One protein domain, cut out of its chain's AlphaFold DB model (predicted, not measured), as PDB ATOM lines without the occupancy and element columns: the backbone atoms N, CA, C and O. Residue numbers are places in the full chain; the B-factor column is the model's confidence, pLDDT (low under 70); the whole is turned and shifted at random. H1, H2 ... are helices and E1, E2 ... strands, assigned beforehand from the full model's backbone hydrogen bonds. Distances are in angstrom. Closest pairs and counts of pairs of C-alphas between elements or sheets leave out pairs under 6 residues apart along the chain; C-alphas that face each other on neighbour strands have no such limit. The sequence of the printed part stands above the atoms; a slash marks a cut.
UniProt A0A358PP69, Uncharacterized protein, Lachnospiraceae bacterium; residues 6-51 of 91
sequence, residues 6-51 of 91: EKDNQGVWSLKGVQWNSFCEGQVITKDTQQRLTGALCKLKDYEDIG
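This is residues 6 to 51 of the 91 residues of an uncharacterized protein of Lachnospiraceae bacterium (UniProt A0A358PP69). One long helix, H2, makes an arm whose residues 41 to 51 stick out free, 41 to 49 of them in H2. Toward its other end lies a small, loopy head with the short strand E1 and the one-turn helix H1. The printed part has 46 residues, with one named strand and two named helices in the order E1, H1, H2 along the chain; of the 26 residues in named elements helices hold 23 and strands 3, mostly helix, and the whole is loose, with a radius of gyration of the C-alphas of 12.4 A and spans of 33 by 25 by 16 A.

Find C-alpha 31 at (38.156, 40.288, 12.553); H2, residues 31 to 49, runs 26.2 A to C-alpha 49 at (34.063, 31.102, -11.679). H1 is residues 20 to 23, 6.0 A long, and E1 residues 13 to 15, 7.2 A.

In H2 every O i to N i+4 pair is within hydrogen-bond range; H1 is too short for one. The closest C-alphas of E1 and H2, Leu 15 and Arg 36, are 7.7 A apart. H1 and H2 are only just apart, at 8.1 A. E1 pairs with no named strand; residues 6 to 7 pair antiparallel with its residues 13 to 14.

The C-alphas farthest apart, Gly 26 and Ile 50, are 35.5 A apart. The printed part has no cut, and no printed residue is under 70 in pLDDT.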
ATOM      1  N   GLU A   6      52.635  38.984   0.344       91.88
ATOM      2  CA  GLU A   6      53.926  39.610   0.596       91.88
ATOM      3  C   GLU A   6      54.942  38.556   1.025       91.88
ATOM      4  O   GLU A   6      54.577  37.476   1.494       91.88
ATOM      5  N   LYS A   7      56.217  38.856   0.787       90.25
ATOM      6  CA  LYS A   7      57.339  38.017   1.186       90.25
ATOM      7  C   LYS A   7      58.094  38.764   2.270       90.25
ATOM      8  O   LYS A   7      58.472  39.914   2.052       90.25
ATOM      9  N   ASP A   8      58.275  38.140   3.424       84.00
ATOM     10  CA  ASP A   8      59.035  38.750   4.508       84.00
ATOM     11  C   ASP A   8      60.554  38.704   4.245       84.00
ATOM     12  O   ASP A   8      61.036  38.123   3.267       84.00
ATOM     13  N   ASN A   9      61.327  39.315   5.146       86.38
ATOM     14  CA  ASN A   9      62.791  39.368   5.053       86.38
ATOM     15  C   ASN A   9      63.462  37.984   5.153       86.38
ATOM     16  O   ASN A   9      64.633  37.850   4.805       86.38
ATOM     17  N   GLN A  10      62.750  36.970   5.649       85.06
ATOM     18  CA  GLN A  10      63.217  35.584   5.755       85.06
ATOM     19  C   GLN A  10      62.820  34.753   4.529       85.06
ATOM     20  O   GLN A  10      63.254  33.615   4.365       85.06
ATOM     21  N   GLY A  11      62.030  35.338   3.633       86.38
ATOM     22  CA  GLY A  11      61.576  34.731   2.404       86.38
ATOM     23  C   GLY A  11      60.280  33.933   2.526       86.38
ATOM     24  O   GLY A  11      59.925  33.238   1.570       86.38
ATOM     25  N   VAL A  12      59.573  34.039   3.650       87.62
ATOM     26  CA  VAL A  12      58.283  33.384   3.876       87.62
ATOM     27  C   VAL A  12      57.179  34.201   3.214       87.62
ATOM     28  O   VAL A  12      57.132  35.426   3.334       87.62
ATOM     29  N   TRP A  13      56.289  33.518   2.494       88.06
ATOM     30  CA  TRP A  13      55.117  34.132   1.875       88.06
ATOM     31  C   TRP A  13      53.933  34.151   2.840       88.06
ATOM     32  O   TRP A  13      53.601  33.127   3.438       88.06
ATOM     33  N   SER A  14      53.251  35.289   2.937       89.62
ATOM     34  CA  SER A  14      52.002  35.429   3.687       89.62
ATOM     35  C   SER A  14      50.980  36.277   2.933       89.62
ATOM     36  O   SER A  14      51.283  36.931   1.929       89.62
ATOM     37  N   LEU A  15      49.737  36.256   3.417       91.94
ATOM     38  CA  LEU A  15      48.730  37.218   2.995       91.94
ATOM     39  C   LEU A  15      49.131  38.605   3.508       91.94
ATOM     40  O   LEU A  15      49.413  38.777   4.691       91.94
ATOM     41  N   LYS A  16      49.127  39.594   2.621       91.31
ATOM     42  CA  LYS A  16      49.580  40.951   2.898       91.31
ATOM     43  C   LYS A  16      48.833  41.561   4.080       91.31
ATOM     44  O   LYS A  16      47.599  41.669   4.078       91.31
ATOM     45  N   GLY A  17      49.592  42.010   5.076       88.69
ATOM     46  CA  GLY A  17      49.056  42.559   6.318       88.69
ATOM     47  C   GLY A  17      48.512  41.508   7.288       88.69
ATOM     48  O   GLY A  17      47.845  41.881   8.247       88.69
ATOM     49  N   VAL A  18      48.793  40.220   7.067       89.25
ATOM     50  CA  VAL A  18      48.590  39.157   8.056       89.25
ATOM     51  C   VAL A  18      49.939  38.544   8.406       89.25
ATOM     52  O   VAL A  18      50.662  38.051   7.538       89.25
ATOM     53  N   GLN A  19      50.275  38.554   9.697       83.56
ATOM     54  CA  GLN A  19      51.472  37.869  10.173       83.56
ATOM     55  C   GLN A  19      51.309  36.360   9.976       83.56
ATOM     56  O   GLN A  19      50.276  35.797  10.334       83.56
ATOM     57  N   TRP A  20      52.333  35.690   9.441       81.69
ATOM     58  CA  TRP A  20      52.262  34.255   9.138       81.69
ATOM     59  C   TRP A  20      51.886  33.412  10.375       81.69
ATOM     60  O   TRP A  20      51.118  32.458  10.273       81.69
ATOM     61  N   ASN A  21      52.372  33.814  11.556       83.19
ATOM     62  CA  ASN A  21      52.122  33.146  12.835       83.19
ATOM     63  C   ASN A  21      50.645  33.165  13.255       83.19
ATOM     64  O   ASN A  21      50.251  32.343  14.072       83.19
ATOM     65  N   SER A  22      49.824  34.060  12.693       85.88
ATOM     66  CA  SER A  22      48.394  34.175  13.000       85.88
ATOM     67  C   SER A  22      47.593  32.980  12.475       85.88
ATOM     68  O   SER A  22      46.436  32.809  12.845       85.88
ATOM     69  N   PHE A  23      48.209  32.155  11.625       83.69
ATOM     70  CA  PHE A  23      47.637  30.922  11.092       83.69
ATOM     71  C   PHE A  23      48.096  29.664  11.838       83.69
ATOM     72  O   PHE A  23      47.682  28.563  11.481       83.69
ATOM     73  N   CYS A  24      48.950  29.797  12.858       88.00
ATOM     74  CA  CYS A  24      49.368  28.662  13.672       88.00
ATOM     75  C   CYS A  24      48.199  28.105  14.494       88.00
ATOM     76  O   CYS A  24      47.275  28.824  14.880       88.00
ATOM     77  N   GLU A  25      48.271  26.814  14.810       90.44
ATOM     78  CA  GLU A  25      47.295  26.160  15.675       90.44
ATOM     79  C   GLU A  25      47.156  26.895  17.022       90.44
ATOM     80  O   GLU A  25      48.126  27.405  17.589       90.44
ATOM     81  N   GLY A  26      45.920  26.984  17.518       92.12
ATOM     82  CA  GLY A  26      45.596  27.665  18.773       92.12
ATOM     83  C   GLY A  26      45.518  29.193  18.684       92.12
ATOM     84  O   GLY A  26      45.155  29.830  19.673       92.12
ATOM     85  N   GLN A  27      45.814  29.801  17.529       92.25
ATOM     86  CA  GLN A  27      45.632  31.239  17.335       92.25
ATOM     87  C   GLN A  27      44.171  31.605  17.069       92.25
ATOM     88  O   GLN A  27      43.426  30.890  16.398       92.25
ATOM     89  N   VAL A  28      43.761  32.765  17.584       93.19
ATOM     90  CA  VAL A  28      42.426  33.318  17.346       93.19
ATOM     91  C   VAL A  28      42.447  34.137  16.061       93.19
ATOM     92  O   VAL A  28      43.169  35.128  15.959       93.19
ATOM     93  N   ILE A  29      41.601  33.769  15.097       91.50
ATOM     94  CA  ILE A  29      41.390  34.572  13.889       91.50
ATOM     95  C   ILE A  29      40.684  35.869  14.291       91.50
ATOM     96  O   ILE A  29      39.511  35.874  14.672       91.50
ATOM     97  N   THR A  30      41.406  36.986  14.213       93.94
ATOM     98  CA  THR A  30      40.835  38.311  14.474       93.94
ATOM     99  C   THR A  30      39.883  38.727  13.351       93.94
ATOM    100  O   THR A  30      39.940  38.198  12.241       93.94
ATOM    101  N   LYS A  31      39.032  39.732  13.599       94.19
ATOM    102  CA  LYS A  31      38.156  40.288  12.553       94.19
ATOM    103  C   LYS A  31      38.934  40.826  11.345       94.19
ATOM    104  O   LYS A  31      38.484  40.634  10.221       94.19
ATOM    105  N   ASP A  32      40.087  41.466  11.557       92.56
ATOM    106  CA  ASP A  32      40.934  41.967  10.460       92.56
ATOM    107  C   ASP A  32      41.495  40.802   9.628       92.56
ATOM    108  O   ASP A  32      41.346  40.772   8.406       92.56
ATOM    109  N   THR A  33      42.029  39.776  10.301       92.62
ATOM    110  CA  THR A  33      42.506  38.544   9.654       92.62
ATOM    111  C   THR A  33      41.394  37.870   8.852       92.62
ATOM    112  O   THR A  33      41.607  37.490   7.702       92.62
ATOM    113  N   GLN A  34      40.191  37.768   9.425       92.56
ATOM    114  CA  GLN A  34      39.018  37.201   8.761       92.56
ATOM    115  C   GLN A  34      38.650  37.983   7.495       92.56
ATOM    116  O   GLN A  34      38.420  37.377   6.453       92.56
ATOM    117  N   GLN A  35      38.607  39.317   7.551       94.12
ATOM    118  CA  GLN A  35      38.276  40.148   6.389       94.12
ATOM    119  C   GLN A  35      39.288  39.975   5.253       94.12
ATOM    120  O   GLN A  35      38.894  39.821   4.096       94.12
ATOM    121  N   ARG A  36      40.584  39.951   5.578       92.94
ATOM    122  CA  ARG A  36      41.650  39.732   4.592       92.94
ATOM    123  C   ARG A  36      41.557  38.344   3.963       92.94
ATOM    124  O   ARG A  36      41.630  38.235   2.741       92.94
ATOM    125  N   LEU A  37      41.343  37.306   4.777       92.62
ATOM    126  CA  LEU A  37      41.139  35.934   4.303       92.62
ATOM    127  C   LEU A  37      39.945  35.840   3.355       92.62
ATOM    128  O   LEU A  37      40.078  35.306   2.258       92.62
ATOM    129  N   THR A  38      38.803  36.414   3.734       94.06
ATOM    130  CA  THR A  38      37.617  36.449   2.874       94.06
ATOM    131  C   THR A  38      37.908  37.170   1.559       94.06
ATOM    132  O   THR A  38      37.524  36.680   0.505       94.06
ATOM    133  N   GLY A  39      38.640  38.289   1.584       94.06
ATOM    134  CA  GLY A  39      39.048  38.988   0.362       94.06
ATOM    135  C   GLY A  39      39.927  38.136  -0.562       94.06
ATOM    136  O   GLY A  39      39.728  38.145  -1.777       94.06
ATOM    137  N   ALA A  40      40.859  37.365   0.005       93.94
ATOM    138  CA  ALA A  40      41.693  36.434  -0.752       93.94
ATOM    139  C   ALA A  40      40.875  35.280  -1.354       93.94
ATOM    140  O   ALA A  40      41.045  34.962  -2.529       93.94
ATOM    141  N   LEU A  41      39.944  34.712  -0.582       94.50
ATOM    142  CA  LEU A  41      39.033  33.667  -1.053       94.50
ATOM    143  C   LEU A  41      38.109  34.169  -2.164       94.50
ATOM    144  O   LEU A  41      37.930  33.468  -3.151       94.50
ATOM    145  N   CYS A  42      37.576  35.390  -2.058       94.00
ATOM    146  CA  CYS A  42      36.787  35.988  -3.136       94.00
ATOM    147  C   CYS A  42      37.592  36.084  -4.434       94.00
ATOM    148  O   CYS A  42      37.057  35.803  -5.496       94.00
ATOM    149  N   LYS A  43      38.883  36.432  -4.364       91.31
ATOM    150  CA  LYS A  43      39.731  36.498  -5.560       91.31
ATOM    151  C   LYS A  43      40.025  35.129  -6.155       91.31
ATOM    152  O   LYS A  43      40.052  35.013  -7.373       91.31
ATOM    153  N   LEU A  44      40.227  34.109  -5.324       92.25
ATOM    154  CA  LEU A  44      40.371  32.737  -5.810       92.25
ATOM    155  C   LEU A  44      39.077  32.254  -6.477       92.25
ATOM    156  O   LEU A  44      39.123  31.760  -7.596       92.25
ATOM    157  N   LYS A  45      37.930  32.515  -5.846       94.44
ATOM    158  CA  LYS A  45      36.612  32.242  -6.421       94.44
ATOM    159  C   LYS A  45      36.409  32.967  -7.755       94.44
ATOM    160  O   LYS A  45      35.885  32.365  -8.681       94.44
ATOM    161  N   ASP A  46      36.832  34.230  -7.870       92.25
ATOM    162  CA  ASP A  46      36.735  34.982  -9.128       92.25
ATOM    163  C   ASP A  46      37.468  34.255 -10.269       92.25
ATOM    164  O   ASP A  46      36.966  34.271 -11.385       92.25
ATOM    165  N   TYR A  47      38.621  33.616 -10.008       90.56
ATOM    166  CA  TYR A  47      39.325  32.782 -10.996       90.56
ATOM    167  C   TYR A  47      38.552  31.496 -11.309       90.56
ATOM    168  O   TYR A  47      38.345  31.167 -12.476       90.56
ATOM    169  N   GLU A  48      38.088  30.789 -10.281       93.62
ATOM    170  CA  GLU A  48      37.371  29.520 -10.444       93.62
ATOM    171  C   GLU A  48      36.055  29.689 -11.222       93.62
ATOM    172  O   GLU A  48      35.732  28.861 -12.073       93.62
ATOM    173  N   ASP A  49      35.325  30.786 -10.996       95.56
ATOM    174  CA  ASP A  49      34.063  31.102 -11.679       95.56
ATOM    175  C   ASP A  49      34.234  31.264 -13.199       95.56
ATOM    176  O   ASP A  49      33.322  30.948 -13.966       95.56
ATOM    177  N   ILE A  50      35.396  31.749 -13.646       92.06
ATOM    178  CA  ILE A  50      35.745  31.862 -15.071       92.06
ATOM    179  C   ILE A  50      36.485  30.620 -15.594       92.06
ATOM    180  O   ILE A  50      36.971  30.625 -16.723       92.06
ATOM    181  N   GLY A  51      36.556  29.549 -14.795       90.94
ATOM    182  CA  GLY A  51      37.200  28.285 -15.155       90.94
ATOM    183  C   GLY A  51      38.727  28.344 -15.175       90.94
ATOM    184  O   GLY A  51      39.356  27.481 -15.786       90.94
TER     185      GLY A  51